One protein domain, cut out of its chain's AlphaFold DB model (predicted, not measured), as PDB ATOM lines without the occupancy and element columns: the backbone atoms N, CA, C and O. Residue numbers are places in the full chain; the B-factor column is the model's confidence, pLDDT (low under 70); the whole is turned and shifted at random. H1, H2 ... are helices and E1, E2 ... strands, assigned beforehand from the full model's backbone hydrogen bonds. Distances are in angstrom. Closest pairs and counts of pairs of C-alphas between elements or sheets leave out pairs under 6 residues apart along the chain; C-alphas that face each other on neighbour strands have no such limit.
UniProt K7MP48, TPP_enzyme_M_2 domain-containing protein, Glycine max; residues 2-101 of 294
ATOM      1  N   PHE A   2     -22.468   8.817   0.380       35.94
ATOM      2  CA  PHE A   2     -23.117   7.634  -0.199       35.94
ATOM      3  C   PHE A   2     -24.219   7.162   0.746       35.94
ATOM      4  O   PHE A   2     -23.951   6.902   1.916       35.94
ATOM      5  N   MET A   3     -25.450   7.055   0.250       29.36
ATOM      6  CA  MET A   3     -26.545   6.460   1.007       29.36
ATOM      7  C   MET A   3     -26.645   4.984   0.623       29.36
ATOM      8  O   MET A   3     -27.396   4.614  -0.277       29.36
ATOM      9  N   LEU A   4     -25.842   4.140   1.276       33.64
ATOM     10  CA  LEU A   4     -26.071   2.697   1.269       33.64
ATOM     11  C   LEU A   4     -27.229   2.434   2.237       33.64
ATOM     12  O   LEU A   4     -27.053   2.468   3.452       33.64
ATOM     13  N   SER A   5     -28.439   2.255   1.709       34.70
ATOM     14  CA  SER A   5     -29.593   1.913   2.539       34.70
ATOM     15  C   SER A   5     -29.579   0.409   2.817       34.70
ATOM     16  O   SER A   5     -29.970  -0.382   1.963       34.70
ATOM     17  N   LEU A   6     -29.093   0.014   3.999       38.25
ATOM     18  CA  LEU A   6     -29.349  -1.309   4.571       38.25
ATOM     19  C   LEU A   6     -30.653  -1.239   5.370       38.25
ATOM     20  O   LEU A   6     -30.739  -0.511   6.360       38.25
ATOM     21  N   VAL A   7     -31.666  -2.007   4.970       39.48
ATOM     22  CA  VAL A   7     -32.912  -2.139   5.733       39.48
ATOM     23  C   VAL A   7     -32.935  -3.516   6.399       39.48
ATOM     24  O   VAL A   7     -33.165  -4.523   5.743       39.48
ATOM     25  N   LEU A   8     -32.701  -3.547   7.713       34.27
ATOM     26  CA  LEU A   8     -32.866  -4.718   8.586       34.27
ATOM     27  C   LEU A   8     -34.231  -4.625   9.283       34.27
ATOM     28  O   LEU A   8     -34.444  -3.664  10.024       34.27
ATOM     29  N   LYS A   9     -35.164  -5.569   9.069       46.39
ATOM     30  CA  LYS A   9     -36.460  -5.586   9.787       46.39
ATOM     31  C   LYS A   9     -36.985  -7.001  10.085       46.39
ATOM     32  O   LYS A   9     -36.972  -7.863   9.216       46.39
ATOM     33  N   GLN A  10     -37.471  -7.177  11.322       34.46
ATOM     34  CA  GLN A  10     -38.122  -8.376  11.880       34.46
ATOM     35  C   GLN A  10     -39.575  -8.561  11.390       34.46
ATOM     36  O   GLN A  10     -40.243  -7.604  10.986       34.46
ATOM     37  N   HIS A  11     -40.054  -9.804  11.482       43.35
ATOM     38  CA  HIS A  11     -41.144 -10.472  10.751       43.35
ATOM     39  C   HIS A  11     -42.551  -9.825  10.642       43.35
ATOM     40  O   HIS A  11     -43.398 -10.375   9.943       43.35
ATOM     41  N   ILE A  12     -42.847  -8.664  11.243       46.69
ATOM     42  CA  ILE A  12     -44.208  -8.061  11.233       46.69
ATOM     43  C   ILE A  12     -44.402  -6.994  10.130       46.69
ATOM     44  O   ILE A  12     -45.523  -6.570   9.854       46.69
ATOM     45  N   LYS A  13     -43.344  -6.567   9.428       48.90
ATOM     46  CA  LYS A  13     -43.440  -5.579   8.329       48.90
ATOM     47  C   LYS A  13     -42.825  -6.102   7.031       48.90
ATOM     48  O   LYS A  13     -41.809  -5.581   6.577       48.90
ATOM     49  N   PHE A  14     -43.455  -7.102   6.418       54.26
ATOM     50  CA  PHE A  14     -43.132  -7.495   5.045       54.26
ATOM     51  C   PHE A  14     -43.829  -6.558   4.050       54.26
ATOM     52  O   PHE A  14     -45.049  -6.544   3.929       54.26
ATOM     53  N   LEU A  15     -43.031  -5.769   3.335       60.38
ATOM     54  CA  LEU A  15     -43.428  -5.050   2.126       60.38
ATOM     55  C   LEU A  15     -42.664  -5.668   0.955       60.38
ATOM     56  O   LEU A  15     -41.515  -6.077   1.113       60.38
ATOM     57  N   TYR A  16     -43.276  -5.728  -0.225       75.06
ATOM     58  CA  TYR A  16     -42.575  -6.150  -1.435       75.06
ATOM     59  C   TYR A  16     -41.498  -5.105  -1.785       75.06
ATOM     60  O   TYR A  16     -41.810  -4.002  -2.229       75.06
ATOM     61  N   GLN A  17     -40.226  -5.422  -1.513       74.88
ATOM     62  CA  GLN A  17     -39.089  -4.501  -1.700       74.88
ATOM     63  C   GLN A  17     -38.340  -4.702  -3.024       74.88
ATOM     64  O   GLN A  17     -37.422  -3.944  -3.348       74.88
ATOM     65  N   VAL A  18     -38.737  -5.693  -3.823       75.35
ATOM     66  CA  VAL A  18     -38.169  -5.889  -5.159       75.35
ATOM     67  C   VAL A  18     -38.551  -4.691  -6.027       75.35
ATOM     68  O   VAL A  18     -39.724  -4.344  -6.139       75.35
ATOM     69  N   ASN A  19     -37.547  -4.049  -6.626       79.34
ATOM     70  CA  ASN A  19     -37.697  -2.836  -7.437       79.34
ATOM     71  C   ASN A  19     -38.384  -1.660  -6.720       79.34
ATOM     72  O   ASN A  19     -38.987  -0.818  -7.377       79.34
ATOM     73  N   HIS A  20     -38.243  -1.557  -5.392       84.00
ATOM     74  CA  HIS A  20     -38.879  -0.499  -4.596       84.00
ATOM     75  C   HIS A  20     -38.599   0.922  -5.121       84.00
ATOM     76  O   HIS A  20     -39.479   1.776  -5.111       84.00
ATOM     77  N   PHE A  21     -37.383   1.162  -5.621       88.56
ATOM     78  CA  PHE A  21     -36.959   2.453  -6.171       88.56
ATOM     79  C   PHE A  21     -37.052   2.540  -7.704       88.56
ATOM     80  O   PHE A  21     -36.534   3.488  -8.289       88.56
ATOM     81  N   GLY A  22     -37.685   1.568  -8.369       89.01
ATOM     82  CA  GLY A  22     -37.897   1.570  -9.818       89.01
ATOM     83  C   GLY A  22     -36.640   1.915 -10.627       89.01
ATOM     84  O   GLY A  22     -35.566   1.368 -10.392       89.01
ATOM     85  N   SER A  23     -36.771   2.854 -11.566       89.16
ATOM     86  CA  SER A  23     -35.690   3.317 -12.450       89.16
ATOM     87  C   SER A  23     -34.776   4.398 -11.843       89.16
ATOM     88  O   SER A  23     -33.841   4.864 -12.502       89.16
ATOM     89  N   PHE A  24     -35.006   4.813 -10.590       90.90
ATOM     90  CA  PHE A  24     -34.214   5.870  -9.945       90.90
ATOM     91  C   PHE A  24     -32.812   5.411  -9.525       90.90
ATOM     92  O   PHE A  24     -31.929   6.238  -9.300       90.90
ATOM     93  N   VAL A  25     -32.597   4.101  -9.437       93.58
ATOM     94  CA  VAL A  25     -31.325   3.486  -9.049       93.58
ATOM     95  C   VAL A  25     -30.529   3.021 -10.265       93.58
ATOM     96  O   VAL A  25     -31.080   2.718 -11.321       93.58
ATOM     97  N   ARG A  26     -29.204   2.981 -10.128       93.78
ATOM     98  CA  ARG A  26     -28.270   2.524 -11.171       93.78
ATOM     99  C   ARG A  26     -28.067   1.020 -11.170       93.78
ATOM    100  O   ARG A  26     -27.706   0.450 -12.189       93.78
ATOM    101  N   PHE A  27     -28.330   0.386 -10.036       93.87
ATOM    102  CA  PHE A  27     -28.178  -1.046  -9.857       93.87
ATOM    103  C   PHE A  27     -29.153  -1.537  -8.792       93.87
ATOM    104  O   PHE A  27     -29.327  -0.886  -7.756       93.87
ATOM    105  N   ILE A  28     -29.782  -2.679  -9.063       94.22
ATOM    106  CA  ILE A  28     -30.654  -3.389  -8.129       94.22
ATOM    107  C   ILE A  28     -30.166  -4.821  -8.033       94.22
ATOM    108  O   ILE A  28     -29.972  -5.477  -9.055       94.22
ATOM    109  N   PHE A  29     -30.030  -5.323  -6.811       94.02
ATOM    110  CA  PHE A  29     -29.752  -6.735  -6.587       94.02
ATOM    111  C   PHE A  29     -30.505  -7.260  -5.368       94.02
ATOM    112  O   PHE A  29     -30.587  -6.584  -4.346       94.02
ATOM    113  N   ASN A  30     -31.047  -8.473  -5.463       92.90
ATOM    114  CA  ASN A  30     -31.618  -9.182  -4.319       92.90
ATOM    115  C   ASN A  30     -30.631 -10.271  -3.911       92.90
ATOM    116  O   ASN A  30     -30.474 -11.256  -4.632       92.90
ATOM    117  N   LEU A  31     -29.948 -10.087  -2.783       93.40
ATOM    118  CA  LEU A  31     -29.083 -11.131  -2.250       93.40
ATOM    119  C   LEU A  31     -29.938 -12.335  -1.820       93.40
ATOM    120  O   LEU A  31     -31.064 -12.161  -1.358       93.40
ATOM    121  N   PRO A  32     -29.438 -13.570  -1.960       92.22
ATOM    122  CA  PRO A  32     -30.033 -14.718  -1.291       92.22
ATOM    123  C   PRO A  32     -29.833 -14.618   0.227       92.22
ATOM    124  O   PRO A  32     -28.888 -13.984   0.700       92.22
ATOM    125  N   ALA A  33     -30.705 -15.278   0.993       91.64
ATOM    126  CA  ALA A  33     -30.550 -15.339   2.443       91.64
ATOM    127  C   ALA A  33     -29.206 -16.004   2.805       91.64
ATOM    128  O   ALA A  33     -28.891 -17.034   2.204       91.64
ATOM    129  N   PRO A  34     -28.426 -15.463   3.762       91.12
ATOM    130  CA  PRO A  34     -27.099 -15.986   4.085       91.12
ATOM    131  C   PRO A  34     -27.127 -17.472   4.477       91.12
ATOM    132  O   PRO A  34     -27.894 -17.867   5.353       91.12
ATOM    133  N   THR A  35     -26.305 -18.294   3.818       90.93
ATOM    134  CA  THR A  35     -26.130 -19.734   4.091       90.93
ATOM    135  C   THR A  35     -24.740 -20.196   3.641       90.93
ATOM    136  O   THR A  35     -24.158 -19.590   2.740       90.93
ATOM    137  N   ASP A  36     -24.224 -21.289   4.210       91.89
ATOM    138  CA  ASP A  36     -22.918 -21.862   3.842       91.89
ATOM    139  C   ASP A  36     -22.846 -22.415   2.406       91.89
ATOM    140  O   ASP A  36     -21.777 -22.743   1.894       91.89
ATOM    141  N   GLN A  37     -23.985 -22.544   1.731       93.26
ATOM    142  CA  GLN A  37     -24.086 -23.017   0.353       93.26
ATOM    143  C   GLN A  37     -23.809 -21.890  -0.648       93.26
ATOM    144  O   GLN A  37     -23.581 -22.151  -1.829       93.26
ATOM    145  N   ILE A  38     -23.823 -20.637  -0.189       92.98
ATOM    146  CA  ILE A  38     -23.572 -19.463  -1.015       92.98
ATOM    147  C   ILE A  38     -22.093 -19.094  -0.890       92.98
ATOM    148  O   ILE A  38     -21.641 -18.748   0.202       92.98
ATOM    149  N   PRO A  39     -21.321 -19.102  -1.989       94.75
ATOM    150  CA  PRO A  39     -19.937 -18.654  -1.949       94.75
ATOM    151  C   PRO A  39     -19.857 -17.182  -1.536       94.75
ATOM    152  O   PRO A  39     -20.456 -16.323  -2.189       94.75
ATOM    153  N   ALA A  40     -19.059 -16.858  -0.518       94.22
ATOM    154  CA  ALA A  40     -18.898 -15.486  -0.037       94.22
ATOM    155  C   ALA A  40     -18.366 -14.538  -1.133       94.22
ATOM    156  O   ALA A  40     -18.760 -13.372  -1.197       94.22
ATOM    157  N   LYS A  41     -17.589 -15.058  -2.099       95.16
ATOM    158  CA  LYS A  41     -17.177 -14.324  -3.310       95.16
ATOM    159  C   LYS A  41     -18.347 -13.739  -4.116       95.16
ATOM    160  O   LYS A  41     -18.191 -12.683  -4.720       95.16
ATOM    161  N   MET A  42     -19.524 -14.378  -4.126       95.65
ATOM    162  CA  MET A  42     -20.710 -13.847  -4.817       95.65
ATOM    163  C   MET A  42     -21.180 -12.547  -4.161       95.65
ATOM    164  O   MET A  42     -21.462 -11.572  -4.855       95.65
ATOM    165  N   VAL A  43     -21.182 -12.497  -2.828       95.23
ATOM    166  CA  VAL A  43     -21.548 -11.289  -2.078       95.23
ATOM    167  C   VAL A  43     -20.521 -10.184  -2.334       95.23
ATOM    168  O   VAL A  43     -20.899  -9.065  -2.669       95.23
ATOM    169  N   LEU A  44     -19.224 -10.501  -2.257       95.41
ATOM    170  CA  LEU A  44     -18.146  -9.527  -2.463       95.41
ATOM    171  C   LEU A  44     -18.157  -8.918  -3.872       95.41
ATOM    172  O   LEU A  44     -18.125  -7.697  -4.022       95.41
ATOM    173  N   THR A  45     -18.266  -9.756  -4.905       96.07
ATOM    174  CA  THR A  45     -18.342  -9.304  -6.307       96.07
ATOM    175  C   THR A  45     -19.607  -8.489  -6.578       96.07
ATOM    176  O   THR A  45     -19.534  -7.458  -7.249       96.07
ATOM    177  N   THR A  46     -20.750  -8.878  -5.999       97.20
ATOM    178  CA  THR A  46     -22.005  -8.107  -6.060       97.20
ATOM    179  C   THR A  46     -21.842  -6.721  -5.442       97.20
ATOM    180  O   THR A  46     -22.237  -5.726  -6.048       97.20
ATOM    181  N   LEU A  47     -21.223  -6.626  -4.262       96.51
ATOM    182  CA  LEU A  47     -20.979  -5.345  -3.595       96.51
ATOM    183  C   LEU A  47     -20.022  -4.460  -4.398       96.51
ATOM    184  O   LEU A  47     -20.283  -3.270  -4.563       96.51
ATOM    185  N   ASN A  48     -18.941  -5.023  -4.944       96.45
ATOM    186  CA  ASN A  48     -18.025  -4.256  -5.788       96.45
ATOM    187  C   ASN A  48     -18.702  -3.778  -7.082       96.45
ATOM    188  O   ASN A  48     -18.490  -2.636  -7.481       96.45
ATOM    189  N   SER A  49     -19.570  -4.596  -7.686       96.62
ATOM    190  CA  SER A  49     -20.409  -4.185  -8.819       96.62
ATOM    191  C   SER A  49     -21.343  -3.032  -8.445       96.62
ATOM    192  O   SER A  49     -21.389  -2.018  -9.137       96.62
ATOM    193  N   ALA A  50     -22.023  -3.117  -7.301       96.61
ATOM    194  CA  ALA A  50     -22.905  -2.052  -6.831       96.61
ATOM    195  C   ALA A  50     -22.156  -0.725  -6.612       96.61
ATOM    196  O   ALA A  50     -22.637   0.327  -7.029       96.61
ATOM    197  N   VAL A  51     -20.959  -0.763  -6.019       96.52
ATOM    198  CA  VAL A  51     -20.104   0.428  -5.862       96.52
ATOM    199  C   VAL A  51     -19.676   0.985  -7.221       96.52
ATOM    200  O   VAL A  51     -19.709   2.201  -7.421       96.52
ATOM    201  N   HIS A  52     -19.330   0.122  -8.177       95.89
ATOM    202  CA  HIS A  52     -18.991   0.545  -9.533       95.89
ATOM    203  C   HIS A  52     -20.159   1.266 -10.220       95.89
ATOM    204  O   HIS A  52     -19.968   2.365 -10.735       95.89
ATOM    205  N   TRP A  53     -21.373   0.714 -10.167       95.44
ATOM    206  CA  TRP A  53     -22.572   1.356 -10.721       95.44
ATOM    207  C   TRP A  53     -22.957   2.647  -9.996       95.44
ATOM    208  O   TRP A  53     -23.482   3.568 -10.616       95.44
ATOM    209  N   ALA A  54     -22.685   2.741  -8.694       95.47
ATOM    210  CA  ALA A  54     -22.953   3.955  -7.931       95.47
ATOM    211  C   ALA A  54     -22.018   5.117  -8.311       95.47
ATOM    212  O   ALA A  54     -22.402   6.284  -8.213       95.47
ATOM    213  N   THR A  55     -20.785   4.799  -8.720       91.83
ATOM    214  CA  THR A  55     -19.705   5.774  -8.940       91.83
ATOM    215  C   THR A  55     -19.398   6.055 -10.411       91.83
ATOM    216  O   THR A  55     -18.878   7.127 -10.719       91.83
ATOM    217  N   SER A  56     -19.739   5.146 -11.324       88.94
ATOM    218  CA  SER A  56     -19.562   5.326 -12.773       88.94
ATOM    219  C   SER A  56     -20.619   6.262 -13.359       88.94
ATOM    220  O   SER A  56     -21.670   6.444 -12.760       88.94
ATOM    221  N   SER A  57     -20.360   6.870 -14.521       84.90
ATOM    222  CA  SER A  57     -21.343   7.743 -15.185       84.90
ATOM    223  C   SER A  57     -22.444   6.915 -15.874       84.90
ATOM    224  O   SER A  57     -22.099   6.012 -16.637       84.90
ATOM    225  N   PRO A  58     -23.746   7.215 -15.675       88.84
ATOM    226  CA  PRO A  58     -24.293   8.213 -14.755       88.84
ATOM    227  C   PRO A  58     -24.214   7.749 -13.298       88.84
ATOM    228  O   PRO A  58     -24.744   6.693 -12.955       88.84
ATOM    229  N   CYS A  59     -23.623   8.565 -12.422       90.84
ATOM    230  CA  CYS A  59     -23.530   8.210 -11.009       90.84
ATOM    231  C   CYS A  59     -24.905   8.299 -10.341       90.84
ATOM    232  O   CYS A  59     -25.792   9.045 -10.775       90.84
ATOM    233  N   GLY A  60     -25.110   7.527  -9.277       93.22
ATOM    234  CA  GLY A  60     -26.408   7.513  -8.618       93.22
ATOM    235  C   GLY A  60     -26.553   6.459  -7.531       93.22
ATOM    236  O   GLY A  60     -25.623   5.709  -7.242       93.22
ATOM    237  N   PRO A  61     -27.730   6.408  -6.893       96.06
ATOM    238  CA  PRO A  61     -27.998   5.439  -5.845       96.06
ATOM    239  C   PRO A  61     -28.091   4.022  -6.420       96.06
ATOM    240  O   PRO A  61     -28.493   3.815  -7.565       96.06
ATOM    241  N   VAL A  62     -27.774   3.038  -5.588       95.99
ATOM    242  CA  VAL A  62     -27.949   1.610  -5.871       95.99
ATOM    243  C   VAL A  62     -28.717   0.978  -4.719       95.99
ATOM    244  O   VAL A  62     -28.654   1.469  -3.591       95.99
ATOM    245  N   HIS A  63     -29.460  -0.090  -4.990       94.91
ATOM    246  CA  HIS A  63     -30.276  -0.763  -3.987       94.91
ATOM    247  C   HIS A  63     -29.951  -2.251  -3.934       94.91
ATOM    248  O   HIS A  63     -30.103  -2.968  -4.920       94.91
ATOM    249  N   ILE A  64     -29.532  -2.715  -2.760       93.87
ATOM    250  CA  ILE A  64     -29.330  -4.135  -2.494       93.87
ATOM    251  C   ILE A  64     -30.334  -4.549  -1.432       93.87
ATOM    252  O   ILE A  64     -30.307  -4.045  -0.312       93.87
ATOM    253  N   ASN A  65     -31.213  -5.471  -1.798       92.29
ATOM    254  CA  ASN A  65     -32.139  -6.087  -0.871       92.29
ATOM    255  C   ASN A  65     -31.464  -7.299  -0.214       92.29
ATOM    256  O   ASN A  65     -30.963  -8.184  -0.913       92.29
ATOM    257  N   CYS A  66     -31.458  -7.334   1.118       91.37
ATOM    258  CA  CYS A  66     -30.779  -8.351   1.918       91.37
ATOM    259  C   CYS A  66     -31.810  -9.107   2.770       91.37
ATOM    260  O   CYS A  66     -32.165  -8.632   3.850       91.37
ATOM    261  N   PRO A  67     -32.319 -10.264   2.319       88.81
ATOM    262  CA  PRO A  67     -33.193 -11.084   3.140       88.81
ATOM    263  C   PRO A  67     -32.379 -11.768   4.243       88.81
ATOM    264  O   PRO A  67     -31.348 -12.385   3.980       88.81
ATOM    265  N   PHE A  68     -32.874 -11.714   5.474       87.28
ATOM    266  CA  PHE A  68     -32.301 -12.422   6.614       87.28
ATOM    267  C   PHE A  68     -33.336 -13.395   7.178       87.28
ATOM    268  O   PHE A  68     -34.524 -13.080   7.218       87.28
ATOM    269  N   ARG A  69     -32.891 -14.588   7.581       85.10
ATOM    270  CA  ARG A  69     -33.736 -15.573   8.270       85.10
ATOM    271  C   ARG A  69     -33.634 -15.350   9.772       85.10
ATOM    272  O   ARG A  69     -32.556 -15.026  10.258       85.10
ATOM    273  N   GLU A  70     -34.730 -15.547  10.493       82.72
ATOM    274  CA  GLU A  70     -34.679 -15.620  11.953       82.72
ATOM    275  C   GLU A  70     -33.900 -16.867  12.424       82.72
ATOM    276  O   GLU A  70     -33.944 -17.899  11.744       82.72
ATOM    277  N   PRO A  71     -33.205 -16.797  13.577       84.31
ATOM    278  CA  PRO A  71     -33.059 -15.626  14.449       84.31
ATOM    279  C   PRO A  71     -32.073 -14.590  13.879       84.31
ATOM    280  O   PRO A  71     -31.033 -14.938  13.332       84.31
ATOM    281  N   LEU A  72     -32.386 -13.297  14.040       82.43
ATOM    282  CA  LEU A  72     -31.501 -12.191  13.622       82.43
ATOM    283  C   LEU A  72     -30.417 -11.859  14.660       82.43
ATOM    284  O   LEU A  72     -29.681 -10.885  14.497       82.43
ATOM    285  N   GLU A  73     -30.345 -12.626  15.748       76.40
ATOM    286  CA  GLU A  73     -29.312 -12.449  16.759       76.40
ATOM    287  C   GLU A  73     -27.938 -12.756  16.165       76.40
ATOM    288  O   GLU A  73     -27.695 -13.827  15.607       76.40
ATOM    289  N   SER A  74     -27.015 -11.808  16.323       68.46
ATOM    290  CA  SER A  74     -25.621 -11.918  15.904       68.46
ATOM    291  C   SER A  74     -24.833 -12.827  16.852       68.46
ATOM    292  O   SER A  74     -23.880 -12.393  17.501       68.46
ATOM    293  N   SER A  75     -25.247 -14.087  16.969       75.46
ATOM    294  CA  SER A  75     -24.421 -15.109  17.599       75.46
ATOM    295  C   SER A  75     -23.257 -15.437  16.650       75.46
ATOM    296  O   SER A  75     -23.492 -15.674  15.462       75.46
ATOM    297  N   PRO A  76     -21.991 -15.397  17.112       73.67
ATOM    298  CA  PRO A  76     -20.854 -15.730  16.265       73.67
ATOM    299  C   PRO A  76     -20.984 -17.174  15.775       73.67
ATOM    300  O   PRO A  76     -20.775 -18.119  16.534       73.67
ATOM    301  N   CYS A  77     -21.345 -17.351  14.507       77.91
ATOM    302  CA  CYS A  77     -21.417 -18.656  13.871       77.91
ATOM    303  C   CYS A  77     -20.255 -18.786  12.889       77.91
ATOM    304  O   CYS A  77     -19.970 -17.871  12.111       77.91
ATOM    305  N   ARG A  78     -19.534 -19.907  12.959       85.63
ATOM    306  CA  ARG A  78     -18.390 -20.142  12.081       85.63
ATOM    307  C   ARG A  78     -18.899 -20.654  10.739       85.63
ATOM    308  O   ARG A  78     -19.444 -21.750  10.673       85.63
ATOM    309  N   TRP A  79     -18.682 -19.869   9.691       88.67
ATOM    310  CA  TRP A  79     -18.967 -20.260   8.312       88.67
ATOM    311  C   TRP A  79     -18.154 -21.494   7.897       88.67
ATOM    312  O   TRP A  79     -16.990 -21.643   8.291       88.67
ATOM    313  N   LEU A  80     -18.744 -22.361   7.070       92.64
ATOM    314  CA  LEU A  80     -18.036 -23.502   6.491       92.64
ATOM    315  C   LEU A  80     -16.900 -23.024   5.580       92.64
ATOM    316  O   LEU A  80     -17.079 -22.164   4.721       92.64
ATOM    317  N   SER A  81     -15.727 -23.651   5.692       91.13
ATOM    318  CA  SER A  81     -14.554 -23.304   4.876       91.13
ATOM    319  C   SER A  81     -14.820 -23.371   3.368       91.13
ATOM    320  O   SER A  81     -14.199 -22.638   2.602       91.13
ATOM    321  N   SER A  82     -15.772 -24.200   2.929       93.12
ATOM    322  CA  SER A  82     -16.192 -24.286   1.527       93.12
ATOM    323  C   SER A  82     -16.729 -22.959   0.986       93.12
ATOM    324  O   SER A  82     -16.415 -22.598  -0.150       93.12
ATOM    325  N   CYS A  83     -17.497 -22.206   1.780       93.81
ATOM    326  CA  CYS A  83     -18.093 -20.945   1.334       93.81
ATOM    327  C   CYS A  83     -17.079 -19.791   1.320       93.81
ATOM    328  O   CYS A  83     -17.244 -18.838   0.554       93.81
ATOM    329  N   LEU A  84     -16.008 -19.916   2.109       93.60
ATOM    330  CA  LEU A  84     -14.897 -18.967   2.202       93.60
ATOM    331  C   LEU A  84     -13.735 -19.298   1.249       93.60
ATOM    332  O   LEU A  84     -12.719 -18.605   1.248       93.60
ATOM    333  N   SER A  85     -13.860 -20.352   0.437       93.25
ATOM    334  CA  SER A  85     -12.782 -20.809  -0.443       93.25
ATOM    335  C   SER A  85     -12.359 -19.746  -1.467       93.25
ATOM    336  O   SER A  85     -13.188 -19.122  -2.137       93.25
ATOM    337  N   GLY A  86     -11.043 -19.554  -1.604       91.25
ATOM    338  CA  GLY A  86     -10.446 -18.599  -2.542       91.25
ATOM    339  C   GLY A  86     -10.459 -17.143  -2.069       91.25
ATOM    340  O   GLY A  86     -10.222 -16.246  -2.878       91.25
ATOM    341  N   LEU A  87     -10.745 -16.891  -0.787       93.32
ATOM    342  CA  LEU A  87     -10.728 -15.548  -0.206       93.32
ATOM    343  C   LEU A  87      -9.418 -15.192   0.503       93.32
ATOM    344  O   LEU A  87      -9.282 -14.049   0.924       93.32
ATOM    345  N   ASP A  88      -8.450 -16.107   0.606       92.30
ATOM    346  CA  ASP A  88      -7.234 -15.928   1.416       92.30
ATOM    347  C   ASP A  88      -6.469 -14.645   1.062       92.30
ATOM    348  O   ASP A  88      -6.137 -13.843   1.933       92.30
ATOM    349  N   LEU A  89      -6.262 -14.407  -0.239       91.20
ATOM    350  CA  LEU A  89      -5.590 -13.205  -0.735       91.20
ATOM    351  C   LEU A  89      -6.363 -11.929  -0.406       91.20
ATOM    352  O   LEU A  89      -5.750 -10.922  -0.073       91.20
ATOM    353  N   TRP A  90      -7.692 -11.963  -0.509       92.87
ATOM    354  CA  TRP A  90      -8.542 -10.810  -0.222       92.87
ATOM    355  C   TRP A  90      -8.603 -10.523   1.279       92.87
ATOM    356  O   TRP A  90      -8.416  -9.385   1.682       92.87
ATOM    357  N   MET A  91      -8.768 -11.552   2.113       91.21
ATOM    358  CA  MET A  91      -8.795 -11.422   3.574       91.21
ATOM    359  C   MET A  91      -7.465 -10.920   4.153       91.21
ATOM    360  O   MET A  91      -7.451 -10.364   5.248       91.21
ATOM    361  N   ALA A  92      -6.356 -11.103   3.430       93.80
ATOM    362  CA  ALA A  92      -5.037 -10.621   3.824       93.80
ATOM    363  C   ALA A  92      -4.805  -9.118   3.559       93.80
ATOM    364  O   ALA A  92      -3.762  -8.595   3.953       93.80
ATOM    365  N   ASN A  93      -5.722  -8.409   2.888       91.75
ATOM    366  CA  ASN A  93      -5.588  -6.973   2.625       91.75
ATOM    367  C   ASN A  93      -6.939  -6.231   2.698       91.75
ATOM    368  O   ASN A  93      -7.985  -6.823   2.936       91.75
ATOM    369  N   ALA A  94      -6.909  -4.905   2.541       88.38
ATOM    370  CA  ALA A  94      -8.097  -4.047   2.619       88.38
ATOM    371  C   ALA A  94      -8.672  -3.662   1.239       88.38
ATOM    372  O   ALA A  94      -9.526  -2.780   1.148       88.38
ATOM    373  N   GLU A  95      -8.195  -4.278   0.156       93.14
ATOM    374  CA  GLU A  95      -8.592  -3.914  -1.202       93.14
ATOM    375  C   GLU A  95      -9.945  -4.532  -1.601       93.14
ATOM    376  O   GLU A  95     -10.361  -5.571  -1.075       93.14
ATOM    377  N   PRO A  96     -10.653  -3.939  -2.579       93.02
ATOM    378  CA  PRO A  96     -11.830  -4.563  -3.171       93.02
ATOM    379  C   PRO A  96     -11.502  -5.937  -3.770       93.02
ATOM    380  O   PRO A  96     -10.485  -6.095  -4.448       93.02
ATOM    381  N   PHE A  97     -12.405  -6.906  -3.594       94.97
ATOM    382  CA  PHE A  97     -12.282  -8.239  -4.194       94.97
ATOM    383  C   PHE A  97     -12.257  -8.177  -5.730       94.97
ATOM    384  O   PHE A  97     -11.559  -8.935  -6.396       94.97
ATOM    385  N   THR A  98     -13.008  -7.243  -6.310       94.74
ATOM    386  CA  THR A  98     -12.992  -6.906  -7.733       94.74
ATOM    387  C   THR A  98     -12.721  -5.420  -7.892       94.74
ATOM    388  O   THR A  98     -13.515  -4.582  -7.458       94.74
ATOM    389  N   LYS A  99     -11.606  -5.087  -8.545       93.71
ATOM    390  CA  LYS A  99     -11.272  -3.711  -8.916       93.71
ATOM    391  C   LYS A  99     -11.791  -3.427 -10.319       93.71
ATOM    392  O   LYS A  99     -11.383  -4.078 -11.276       93.71
ATOM    393  N   TYR A 100     -12.671  -2.442 -10.434       91.99
ATOM    394  CA  TYR A 100     -13.123  -1.934 -11.724       91.99
ATOM    395  C   TYR A 100     -12.148  -0.856 -12.185       91.99
ATOM    396  O   TYR A 100     -12.102   0.229 -11.608       91.99
ATOM    397  N   ILE A 101     -11.345  -1.175 -13.196       89.14
ATOM    398  CA  ILE A 101     -10.357  -0.258 -13.763       89.14
ATOM    399  C   ILE A 101     -10.962   0.356 -15.023       89.14
ATOM    400  O   ILE A 101     -11.181  -0.332 -16.017       89.14
TER     401      ILE A 101
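This is residues 2 to 101 of the 294 residues of the protein "TPP_enzyme_M_2 domain-containing protein" of Glycine max (UniProt K7MP48). There is little regular structure: helix H1 packs on a small pair of parallel strands, E1 and E2, amid long loops, residues 2 to 26 and 66 to 87, the second leading to short helix H2. The printed part has 100 residues, 28 in named elements, ordered E1, H1, E2, H2; the class is mixed. It is flat, 43 by 38 by 19 A, and only just compact, close to loose, with a radius of gyration of the C-alphas of 15.2 A.

E1, residues 27 to 30, begins at C-alpha 27 (-28.178, -1.046, -9.857). H1, residues 40 to 55, is 23.1 A long from first to last C-alpha. E2 is residues 62 to 65. H2, residues 88 to 91, ends at C-alpha 91 (-8.795, -11.422, 3.574).

E1 and E2 are parallel at 5 degrees; N 29 and O 63, 3.0 A apart, are within hydrogen-bond range. E1, H1, E2 form a strand-helix-strand unit, parallel neighbour strands joined through a helix, its crossover right-handed. The closest C-alphas of H1 and E2 are Ala 54 and Val 62, 5.9 A. H2 is apart from H1. Every O i to N i+4 pair of H1 is within range; H2 is too short for one.

The printed part has no cut. The link E2 to H2 is long, 22 residues. Residues 2 to 15 and 74 have pLDDT under 70.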